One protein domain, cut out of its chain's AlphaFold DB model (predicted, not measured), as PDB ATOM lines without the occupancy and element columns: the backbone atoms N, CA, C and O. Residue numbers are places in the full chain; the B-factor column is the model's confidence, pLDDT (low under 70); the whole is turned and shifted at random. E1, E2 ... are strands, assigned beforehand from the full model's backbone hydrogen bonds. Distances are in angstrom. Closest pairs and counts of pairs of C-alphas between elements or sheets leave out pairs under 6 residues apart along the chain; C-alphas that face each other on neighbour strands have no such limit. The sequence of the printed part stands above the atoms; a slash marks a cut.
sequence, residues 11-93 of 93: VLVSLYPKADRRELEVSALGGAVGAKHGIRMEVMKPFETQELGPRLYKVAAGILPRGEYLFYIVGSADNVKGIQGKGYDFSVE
ATOM      1  N   VAL A  11     307.294 245.224 149.325       90.06
ATOM      2  CA  VAL A  11     305.933 245.720 149.568       90.06
ATOM      3  C   VAL A  11     304.922 244.857 148.831       90.06
ATOM      4  O   VAL A  11     305.170 244.423 147.709       90.06
ATOM      5  N   LEU A  12     303.764 244.621 149.442       93.25
ATOM      6  CA  LEU A  12     302.630 244.000 148.767       93.25
ATOM      7  C   LEU A  12     301.711 245.091 148.222       93.25
ATOM      8  O   LEU A  12     301.295 245.981 148.965       93.25
ATOM      9  N   VAL A  13     301.376 245.013 146.938       92.50
ATOM     10  CA  VAL A  13     300.482 245.966 146.274       92.50
ATOM     11  C   VAL A  13     299.387 245.253 145.491       92.50
ATOM     12  O   VAL A  13     299.609 244.172 144.950       92.50
ATOM     13  N   SER A  14     298.203 245.861 145.412       94.44
ATOM     14  CA  SER A  14     297.186 245.507 144.415       94.44
ATOM     15  C   SER A  14     297.503 246.171 143.079       94.44
ATOM     16  O   SER A  14     297.876 247.344 143.052       94.44
ATOM     17  N   LEU A  15     297.303 245.447 141.984       92.19
ATOM     18  CA  LEU A  15     297.510 245.955 140.632       92.19
ATOM     19  C   LEU A  15     296.206 246.506 140.054       92.19
ATOM     20  O   LEU A  15     295.130 245.953 140.282       92.19
ATOM     21  N   TYR A  16     296.299 247.586 139.277       87.88
ATOM     22  CA  TYR A  16     295.150 248.092 138.538       87.88
ATOM     23  C   TYR A  16     294.965 247.283 137.248       87.88
ATOM     24  O   TYR A  16     295.929 247.122 136.489       87.88
ATOM     25  N   PRO A  17     293.744 246.810 136.952       84.69
ATOM     26  CA  PRO A  17     293.454 246.197 135.668       84.69
ATOM     27  C   PRO A  17     293.388 247.276 134.584       84.69
ATOM     28  O   PRO A  17     292.708 248.292 134.743       84.69
ATOM     29  N   LYS A  18     294.053 247.050 133.451       84.94
ATOM     30  CA  LYS A  18     293.962 247.928 132.284       84.94
ATOM     31  C   LYS A  18     294.004 247.126 130.999       84.94
ATOM     32  O   LYS A  18     295.079 246.745 130.576       84.94
ATOM     33  N   ALA A  19     292.850 246.958 130.357       84.81
ATOM     34  CA  ALA A  19     292.666 246.350 129.032       84.81
ATOM     35  C   ALA A  19     293.541 245.109 128.741       84.81
ATOM     36  O   ALA A  19     293.064 243.989 128.878       84.81
ATOM     37  N   ASP A  20     294.789 245.309 128.321       86.38
ATOM     38  CA  ASP A  20     295.769 244.299 127.920       86.38
ATOM     39  C   ASP A  20     296.813 243.940 128.998       86.38
ATOM     40  O   ASP A  20     297.620 243.034 128.786       86.38
ATOM     41  N   ARG A  21     296.845 244.645 130.135       84.00
ATOM     42  CA  ARG A  21     297.878 244.501 131.169       84.00
ATOM     43  C   ARG A  21     297.420 244.889 132.576       84.00
ATOM     44  O   ARG A  21     296.371 245.487 132.800       84.00
ATOM     45  N   ARG A  22     298.285 244.575 133.534       87.56
ATOM     46  CA  ARG A  22     298.229 245.040 134.922       87.56
ATOM     47  C   ARG A  22     299.179 246.218 135.080       87.56
ATOM     48  O   ARG A  22     300.295 246.165 134.566       87.56
ATOM     49  N   GLU A  23     298.762 247.261 135.786       85.56
ATOM     50  CA  GLU A  23     299.603 248.435 136.030       85.56
ATOM     51  C   GLU A  23     299.803 248.704 137.526       85.56
ATOM     52  O   GLU A  23     298.905 248.520 138.350       85.56
ATOM     53  N   LEU A  24     301.005 249.177 137.852       84.62
ATOM     54  CA  LEU A  24     301.378 249.752 139.138       84.62
ATOM     55  C   LEU A  24     301.989 251.126 138.866       84.62
ATOM     56  O   LEU A  24     302.955 251.237 138.111       84.62
ATOM     57  N   GLU A  25     301.445 252.171 139.485       79.25
ATOM     58  CA  GLU A  25     302.048 253.502 139.435       79.25
ATOM     59  C   GLU A  25     303.192 253.582 140.454       79.25
ATOM     60  O   GLU A  25     302.989 253.407 141.658       79.25
ATOM     61  N   VAL A  26     304.397 253.854 139.960       75.12
ATOM     62  CA  VAL A  26     305.597 254.086 140.770       75.12
ATOM     63  C   VAL A  26     306.003 255.546 140.582       75.12
ATOM     64  O   VAL A  26     305.941 256.057 139.465       75.12
ATOM     65  N   SER A  27     306.419 256.212 141.660       70.00
ATOM     66  CA  SER A  27     306.715 257.657 141.681       70.00
ATOM     67  C   SER A  27     305.485 258.551 141.466       70.00
ATOM     68  O   SER A  27     305.563 259.574 140.788       70.00
ATOM     69  N   ALA A  28     304.351 258.187 142.066       61.84
ATOM     70  CA  ALA A  28     303.147 259.007 142.074       61.84
ATOM     71  C   ALA A  28     303.447 260.415 142.627       61.84
ATOM     72  O   ALA A  28     303.977 260.568 143.727       61.84
ATOM     73  N   LEU A  29     303.095 261.452 141.859       59.41
ATOM     74  CA  LEU A  29     303.348 262.866 142.191       59.41
ATOM     75  C   LEU A  29     302.203 263.528 142.981       59.41
ATOM     76  O   LEU A  29     302.271 264.713 143.299       59.41
ATOM     77  N   GLY A  30     301.137 262.786 143.290       58.25
ATOM     78  CA  GLY A  30     299.973 263.303 144.009       58.25
ATOM     79  C   GLY A  30     299.199 262.218 144.753       58.25
ATOM     80  O   GLY A  30     299.287 261.037 144.421       58.25
ATOM     81  N   GLY A  31     298.405 262.626 145.744       58.56
ATOM     82  CA  GLY A  31     297.735 261.723 146.687       58.56
ATOM     83  C   GLY A  31     298.604 261.391 147.903       58.56
ATOM     84  O   GLY A  31     299.689 261.940 148.081       58.56
ATOM     85  N   ALA A  32     298.110 260.506 148.767       61.94
ATOM     86  CA  ALA A  32     298.845 260.071 149.945       61.94
ATOM     87  C   ALA A  32     299.858 258.983 149.529       61.94
ATOM     88  O   ALA A  32     299.516 257.814 149.336       61.94
ATOM     89  N   VAL A  33     301.100 259.404 149.304       59.69
ATOM     90  CA  VAL A  33     302.194 258.563 148.805       59.69
ATOM     91  C   VAL A  33     303.006 258.036 149.984       59.69
ATOM     92  O   VAL A  33     303.351 258.793 150.891       59.69
ATOM     93  N   GLY A  34     303.319 256.739 149.987       60.88
ATOM     94  CA  GLY A  34     304.168 256.150 151.018       60.88
ATOM     95  C   GLY A  34     305.571 256.758 150.967       60.88
ATOM     96  O   GLY A  34     306.213 256.742 149.914       60.88
ATOM     97  N   ALA A  35     306.054 257.258 152.111       53.88
ATOM     98  CA  ALA A  35     307.291 258.041 152.253       53.88
ATOM     99  C   ALA A  35     308.559 257.366 151.706       53.88
ATOM    100  O   ALA A  35     309.577 258.023 151.513       53.88
ATOM    101  N   LYS A  36     308.509 256.054 151.472       54.59
ATOM    102  CA  LYS A  36     309.678 255.272 151.112       54.59
ATOM    103  C   LYS A  36     309.846 255.115 149.588       54.59
ATOM    104  O   LYS A  36     310.975 255.230 149.130       54.59
ATOM    105  N   HIS A  37     308.788 254.978 148.768       61.78
ATOM    106  CA  HIS A  37     308.961 254.513 147.366       61.78
ATOM    107  C   HIS A  37     308.024 255.093 146.297       61.78
ATOM    108  O   HIS A  37     307.930 254.529 145.208       61.78
ATOM    109  N   GLY A  38     307.318 256.196 146.558       71.31
ATOM    110  CA  GLY A  38     306.500 256.808 145.504       71.31
ATOM    111  C   GLY A  38     305.268 255.976 145.106       71.31
ATOM    112  O   GLY A  38     304.639 256.264 144.095       71.31
ATOM    113  N   ILE A  39     304.937 254.930 145.867       81.06
ATOM    114  CA  ILE A  39     303.765 254.076 145.652       81.06
ATOM    115  C   ILE A  39     302.595 254.669 146.442       81.06
ATOM    116  O   ILE A  39     302.761 255.096 147.592       81.06
ATOM    117  N   ARG A  40     301.405 254.706 145.835       83.06
ATOM    118  CA  ARG A  40     300.187 255.181 146.507       83.06
ATOM    119  C   ARG A  40     299.843 254.264 147.679       83.06
ATOM    120  O   ARG A  40     299.784 253.049 147.517       83.06
ATOM    121  N   MET A  41     299.551 254.831 148.847       83.19
ATOM    122  CA  MET A  41     299.214 254.018 150.025       83.19
ATOM    123  C   MET A  41     297.946 253.172 149.825       83.19
ATOM    124  O   MET A  41     297.838 252.098 150.401       83.19
ATOM    125  N   GLU A  42     297.013 253.611 148.976       87.12
ATOM    126  CA  GLU A  42     295.754 252.901 148.696       87.12
ATOM    127  C   GLU A  42     295.944 251.503 148.078       87.12
ATOM    128  O   GLU A  42     295.151 250.586 148.333       87.12
ATOM    129  N   VAL A  43     297.012 251.314 147.294       89.44
ATOM    130  CA  VAL A  43     297.316 250.015 146.683       89.44
ATOM    131  C   VAL A  43     298.139 249.124 147.595       89.44
ATOM    132  O   VAL A  43     298.131 247.912 147.405       89.44
ATOM    133  N   MET A  44     298.814 249.687 148.598       90.12
ATOM    134  CA  MET A  44     299.621 248.912 149.535       90.12
ATOM    135  C   MET A  44     298.717 248.045 150.410       90.12
ATOM    136  O   MET A  44     297.698 248.504 150.930       90.12
ATOM    137  N   LYS A  45     299.084 246.773 150.567       92.75
ATOM    138  CA  LYS A  45     298.376 245.814 151.419       92.75
ATOM    139  C   LYS A  45     299.291 245.340 152.544       92.75
ATOM    140  O   LYS A  45     300.499 245.213 152.335       92.75
ATOM    141  N   PRO A  46     298.734 245.079 153.735       90.50
ATOM    142  CA  PRO A  46     299.507 244.509 154.823       90.50
ATOM    143  C   PRO A  46     299.927 243.079 154.477       90.50
ATOM    144  O   PRO A  46     299.193 242.328 153.830       90.50
ATOM    145  N   PHE A  47     301.108 242.705 154.941       91.88
ATOM    146  CA  PHE A  47     301.627 241.350 154.869       91.88
ATOM    147  C   PHE A  47     302.533 241.108 156.075       91.88
ATOM    148  O   PHE A  47     303.029 242.050 156.693       91.88
ATOM    149  N   GLU A  48     302.730 239.844 156.411       90.88
ATOM    150  CA  GLU A  48     303.556 239.414 157.528       90.88
ATOM    151  C   GLU A  48     304.880 238.846 157.019       90.88
ATOM    152  O   GLU A  48     304.938 238.180 155.978       90.88
ATOM    153  N   THR A  49     305.944 239.086 157.783       89.62
ATOM    154  CA  THR A  49     307.270 238.521 157.544       89.62
ATOM    155  C   THR A  49     307.731 237.725 158.755       89.62
ATOM    156  O   THR A  49     307.582 238.140 159.903       89.62
ATOM    157  N   GLN A  50     308.332 236.568 158.492       90.75
ATOM    158  CA  GLN A  50     308.986 235.742 159.496       90.75
ATOM    159  C   GLN A  50     310.380 235.369 158.991       90.75
ATOM    160  O   GLN A  50     310.509 234.673 157.984       90.75
ATOM    161  N   GLU A  51     311.425 235.807 159.689       90.06
ATOM    162  CA  GLU A  51     312.791 235.365 159.401       90.06
ATOM    163  C   GLU A  51     312.947 233.888 159.799       90.06
ATOM    164  O   GLU A  51     312.643 233.496 160.927       90.06
ATOM    165  N   LEU A  52     313.386 233.060 158.850       91.44
ATOM    166  CA  LEU A  52     313.645 231.629 159.044       91.44
ATOM    167  C   LEU A  52     315.147 231.307 159.091       91.44
ATOM    168  O   LEU A  52     315.533 230.188 159.422       91.44
ATOM    169  N   GLY A  53     315.990 232.276 158.747       90.12
ATOM    170  CA  GLY A  53     317.444 232.189 158.746       90.12
ATOM    171  C   GLY A  53     318.056 233.436 158.105       90.12
ATOM    172  O   GLY A  53     317.314 234.290 157.616       90.12
ATOM    173  N   PRO A  54     319.397 233.542 158.050       87.19
ATOM    174  CA  PRO A  54     320.063 234.728 157.525       87.19
ATOM    175  C   PRO A  54     319.595 235.064 156.104       87.19
ATOM    176  O   PRO A  54     319.865 234.318 155.163       87.19
ATOM    177  N   ARG A  55     318.899 236.200 155.954       80.94
ATOM    178  CA  ARG A  55     318.320 236.680 154.681       80.94
ATOM    179  C   ARG A  55     317.291 235.736 154.038       80.94
ATOM    180  O   ARG A  55     317.011 235.863 152.848       80.94
ATOM    181  N   LEU A  56     316.715 234.812 154.804       85.94
ATOM    182  CA  LEU A  56     315.643 233.930 154.360       85.94
ATOM    183  C   LEU A  56     314.374 234.248 155.142       85.94
ATOM    184  O   LEU A  56     314.319 234.064 156.357       85.94
ATOM    185  N   TYR A  57     313.340 234.669 154.425       87.56
ATOM    186  CA  TYR A  57     312.083 235.084 155.026       87.56
ATOM    187  C   TYR A  57     310.918 234.293 154.451       87.56
ATOM    188  O   TYR A  57     310.807 234.101 153.241       87.56
ATOM    189  N   LYS A  58     310.018 233.877 155.335       90.56
ATOM    190  CA  LYS A  58     308.662 233.498 154.969       90.56
ATOM    191  C   LYS A  58     307.811 234.758 154.929       90.56
ATOM    192  O   LYS A  58     307.846 235.564 155.855       90.56
ATOM    193  N   VAL A  59     307.049 234.899 153.854       90.19
ATOM    194  CA  VAL A  59     306.159 236.032 153.615       90.19
ATOM    195  C   VAL A  59     304.738 235.495 153.510       90.19
ATOM    196  O   VAL A  59     304.514 234.483 152.843       90.19
ATOM    197  N   ALA A  60     303.790 236.139 154.184       90.62
ATOM    198  CA  ALA A  60     302.382 235.766 154.136       90.62
ATOM    199  C   ALA A  60     301.519 237.004 153.896       90.62
ATOM    200  O   ALA A  60     301.608 237.988 154.627       90.62
ATOM    201  N   ALA A  61     300.673 236.960 152.870       90.56
ATOM    202  CA  ALA A  61     299.626 237.958 152.717       90.56
ATOM    203  C   ALA A  61     298.553 237.752 153.797       90.56
ATOM    204  O   ALA A  61     298.250 236.615 154.165       90.56
ATOM    205  N   GLY A  62     297.970 238.851 154.281       86.81
ATOM    206  CA  GLY A  62     296.762 238.788 155.103       86.81
ATOM    207  C   GLY A  62     295.537 238.361 154.288       86.81
ATOM    208  O   GLY A  62     295.641 237.884 153.158       86.81
ATOM    209  N   ILE A  63     294.341 238.579 154.838       90.62
ATOM    210  CA  ILE A  63     293.102 238.393 154.073       90.62
ATOM    211  C   ILE A  63     293.046 239.461 152.979       90.62
ATOM    212  O   ILE A  63     292.957 240.657 153.263       90.62
ATOM    213  N   LEU A  64     293.096 239.016 151.726       93.88
ATOM    214  CA  LEU A  64     292.996 239.865 150.548       93.88
ATOM    215  C   LEU A  64     291.639 239.653 149.866       93.88
ATOM    216  O   LEU A  64     291.178 238.513 149.782       93.88
ATOM    217  N   PRO A  65     290.987 240.718 149.370       92.88
ATOM    218  CA  PRO A  65     289.845 240.556 148.482       92.88
ATOM    219  C   PRO A  65     290.266 239.890 147.163       92.88
ATOM    220  O   PRO A  65     291.451 239.799 146.838       92.88
ATOM    221  N   ARG A  66     289.280 239.450 146.375       94.25
ATOM    222  CA  ARG A  66     289.514 238.977 145.008       94.25
ATOM    223  C   ARG A  66     290.254 240.049 144.204       94.25
ATOM    224  O   ARG A  66     289.832 241.208 144.194       94.25
ATOM    225  N   GLY A  67     291.320 239.666 143.510       93.25
ATOM    226  CA  GLY A  67     292.126 240.609 142.745       93.25
ATOM    227  C   GLY A  67     293.502 240.084 142.368       93.25
ATOM    228  O   GLY A  67     293.831 238.920 142.587       93.25
ATOM    229  N   GLU A  68     294.303 240.975 141.794       94.69
ATOM    230  CA  GLU A  68     295.659 240.692 141.332       94.69
ATOM    231  C   GLU A  68     296.656 241.507 142.150       94.69
ATOM    232  O   GLU A  68     296.464 242.703 142.399       94.69
ATOM    233  N   TYR A  69     297.718 240.842 142.584       95.00
ATOM    234  CA  TYR A  69     298.658 241.368 143.559       95.00
ATOM    235  C   TYR A  69     300.094 241.142 143.115       95.00
ATOM    236  O   TYR A  69     300.393 240.218 142.360       95.00
ATOM    237  N   LEU A  70     300.989 241.986 143.619       93.56
ATOM    238  CA  LEU A  70     302.423 241.901 143.387       93.56
ATOM    239  C   LEU A  70     303.165 242.131 144.700       93.56
ATOM    240  O   LEU A  70     303.007 243.174 145.336       93.56
ATOM    241  N   PHE A  71     304.025 241.189 145.075       92.75
ATOM    242  CA  PHE A  71     305.121 241.482 145.990       92.75
ATOM    243  C   PHE A  71     306.218 242.188 145.201       92.75
ATOM    244  O   PHE A  71     306.990 241.554 144.482       92.75
ATOM    245  N   TYR A  72     306.242 243.513 145.289       90.00
ATOM    246  CA  TYR A  72     307.173 244.366 144.570       90.00
ATOM    247  C   TYR A  72     308.476 244.522 145.352       90.00
ATOM    248  O   TYR A  72     308.462 244.879 146.534       90.00
ATOM    249  N   ILE A  73     309.601 244.282 144.675       87.75
ATOM    250  CA  ILE A  73     310.933 244.510 145.227       87.75
ATOM    251  C   ILE A  73     311.259 245.985 145.047       87.75
ATOM    252  O   ILE A  73     311.494 246.484 143.944       87.75
ATOM    253  N   VAL A  74     311.275 246.694 146.155       81.06
ATOM    254  CA  VAL A  74     311.620 248.102 146.231       81.06
ATOM    255  C   VAL A  74     313.019 248.361 145.664       81.06
ATOM    256  O   VAL A  74     313.944 247.579 145.857       81.06
ATOM    257  N   GLY A  75     313.189 249.487 144.961       76.38
ATOM    258  CA  GLY A  75     314.488 249.890 144.408       76.38
ATOM    259  C   GLY A  75     314.948 249.061 143.202       76.38
ATOM    260  O   GLY A  75     315.986 249.362 142.623       76.38
ATOM    261  N   SER A  76     314.168 248.062 142.779       79.00
ATOM    262  CA  SER A  76     314.474 247.245 141.600       79.00
ATOM    263  C   SER A  76     314.164 247.928 140.264       79.00
ATOM    264  O   SER A  76     314.504 247.370 139.221       79.00
ATOM    265  N   ALA A  77     313.519 249.101 140.286       75.88
ATOM    266  CA  ALA A  77     313.171 249.853 139.089       75.88
ATOM    267  C   ALA A  77     314.425 250.342 138.348       75.88
ATOM    268  O   ALA A  77     315.204 251.137 138.878       75.88
ATOM    269  N   ASP A  78     314.588 249.910 137.099       69.75
ATOM    270  CA  ASP A  78     315.603 250.448 136.193       69.75
ATOM    271  C   ASP A  78     315.056 251.686 135.469       69.75
ATOM    272  O   ASP A  78     314.347 251.587 134.471       69.75
ATOM    273  N   ASN A  79     315.403 252.879 135.956       64.50
ATOM    274  CA  ASN A  79     314.934 254.138 135.365       64.50
ATOM    275  C   ASN A  79     315.491 254.411 133.952       64.50
ATOM    276  O   ASN A  79     314.995 255.312 133.278       64.50
ATOM    277  N   VAL A  80     316.492 253.655 133.482       62.53
ATOM    278  CA  VAL A  80     317.078 253.813 132.139       62.53
ATOM    279  C   VAL A  80     316.253 253.072 131.079       62.53
ATOM    280  O   VAL A  80     316.226 253.486 129.922       62.53
ATOM    281  N   LYS A  81     315.538 252.004 131.456       55.94
ATOM    282  CA  LYS A  81     314.779 251.137 130.530       55.94
ATOM    283  C   LYS A  81     313.259 251.365 130.554       55.94
ATOM    284  O   LYS A  81     312.500 250.561 130.011       55.94
ATOM    285  N   GLY A  82     312.817 252.475 131.149       57.44
ATOM    286  CA  GLY A  82     311.425 252.672 131.570       57.44
ATOM    287  C   GLY A  82     311.173 251.950 132.893       57.44
ATOM    288  O   GLY A  82     311.897 251.015 133.197       57.44
ATOM    289  N   ILE A  83     310.195 252.393 133.694       60.66
ATOM    290  CA  ILE A  83     309.937 251.889 135.059       60.66
ATOM    291  C   ILE A  83     309.646 250.373 135.033       60.66
ATOM    292  O   ILE A  83     308.501 249.934 134.982       60.66
ATOM    293  N   GLN A  84     310.704 249.569 135.038       65.50
ATOM    294  CA  GLN A  84     310.690 248.115 135.036       65.50
ATOM    295  C   GLN A  84     311.310 247.686 136.354       65.50
ATOM    296  O   GLN A  84     312.523 247.797 136.535       65.50
ATOM    297  N   GLY A  85     310.473 247.250 137.288       75.94
ATOM    298  CA  GLY A  85     310.925 246.632 138.527       75.94
ATOM    299  C   GLY A  85     310.690 245.126 138.528       75.94
ATOM    300  O   GLY A  85     310.141 244.551 137.589       75.94
ATOM    301  N   LYS A  86     311.134 244.483 139.600       85.38
ATOM    302  CA  LYS A  86     311.015 243.047 139.841       85.38
ATOM    303  C   LYS A  86     310.004 242.788 140.949       85.38
ATOM    304  O   LYS A  86     309.867 243.578 141.881       85.38
ATOM    305  N   GLY A  87     309.337 241.647 140.872       89.38
ATOM    306  CA  GLY A  87     308.437 241.187 141.915       89.38
ATOM    307  C   GLY A  87     307.860 239.814 141.610       89.38
ATOM    308  O   GLY A  87     308.222 239.195 140.608       89.38
ATOM    309  N   TYR A  88     306.975 239.362 142.491       92.19
ATOM    310  CA  TYR A  88     306.273 238.083 142.391       92.19
ATOM    311  C   TYR A  88     304.768 238.338 142.391       92.19
ATOM    312  O   TYR A  88     304.239 238.849 143.384       92.19
ATOM    313  N   ASP A  89     304.094 238.050 141.278       92.75
ATOM    314  CA  ASP A  89     302.657 238.267 141.136       92.75
ATOM    315  C   ASP A  89     301.838 237.022 141.484       92.75
ATOM    316  O   ASP A  89     302.303 235.886 141.389       92.75
ATOM    317  N   PHE A  90     300.606 237.256 141.927       93.75
ATOM    318  CA  PHE A  90     299.620 236.213 142.179       93.75
ATOM    319  C   PHE A  90     298.198 236.775 142.100       93.75
ATOM    320  O   PHE A  90     297.977 237.987 142.197       93.75
ATOM    321  N   SER A  91     297.227 235.874 141.964       94.06
ATOM    322  CA  SER A  91     295.802 236.198 141.903       94.06
ATOM    323  C   SER A  91     295.060 235.550 143.067       94.06
ATOM    324  O   SER A  91     295.392 234.441 143.484       94.06
ATOM    325  N   VAL A  92     294.043 236.240 143.571       93.44
ATOM    326  CA  VAL A  92     293.053 235.710 144.515       93.44
ATOM    327  C   VAL A  92     291.720 235.652 143.775       93.44
ATOM    328  O   VAL A  92     291.296 236.677 143.235       93.44
ATOM    329  N   GLU A  93     291.093 234.472 143.727       89.00
ATOM    330  CA  GLU A  93     289.813 234.206 143.043       89.00
ATOM    331  C   GLU A  93     288.613 234.169 143.993       89.00
ATOM    332  O   GLU A  93     288.753 233.637 145.117       89.00
TER     333      GLU A  93
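Overview. This is residues 11 to 93 of the 93 residues of an uncharacterized protein of Candidatus Sulfopaludibacter sp. SbA4 (UniProt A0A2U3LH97). A small sheet of three strands, E1, E6 and E7, makes a wall, and two hairpins reach away from it toward opposite ends of the domain: the short E2 and E3, and the longer E4 and E5. A long loop, residues 24 to 46, lies on the E1 side of the sheet and is tied to E1 by a short antiparallel pairing of residues 12 to 13 with 44 to 45. The printed part has 83 residues with no named helix and seven named strands, E1 to E7 in order; the class is all strand, though only 36 residues, under half, are in named elements. The three sheets are E1 - E6 - E7, E2 - E3 and E4 - E5, each antiparallel. The whole is compact, with a radius of gyration of the C-alphas of 13.5 A and spans of 36 by 31 by 25 A.

Along the chain. E1 is residues 11 to 14, from C-alpha 11 at (305.933, 245.720, 149.568), 10.2 A long. E2 is residues 16 to 18 and E3 residues 21 to 23. E4, residues 47 to 53, begins at C-alpha 47 at (301.627, 241.350, 154.869) and is 18.7 A long; E5, residues 56 to 61, is 16.6 A. E6, residues 67 to 73, is 19.4 A. E7, residues 87 to 92, is 16.5 A and ends at C-alpha 92 at (293.053, 235.710, 144.515).

Arrangement. In the sheet of three, E6 is the inner strand and E1 and E7 are the edge strands. E1 and E6 are antiparallel at 154 degrees, with N 13 and O 70 2.9 A apart, within hydrogen-bond range. E6 and E7 are a hairpin at 162 degrees, with N 69 and O 90 at 2.9 A. E1 runs on into E2 across one residue, at 47 degrees. E2 and E3 are a hairpin at 143 degrees, with N 18 and O 21 at 2.9 A. E4 and E5 are a hairpin at 160 degrees, with N 50 and O 58 at 2.9 A. The closest C-alphas of E1 and E4 are those of Leu 12 and Phe 47, 6.7 A apart. E2 and E4 are apart, as are E5 and E7.

Size, cuts and confidence. The C-alphas farthest apart are those of Ala 19 and Pro 54, 41.2 A. The printed part has no cut and ends at residue 93, the chain's last. The links E3 to E4 and E6 to E7 are long, with 23 and 13 residues. The mean pLDDT of the printed part is 82.1; residues 28 to 37 and 78 to 84 are under 70.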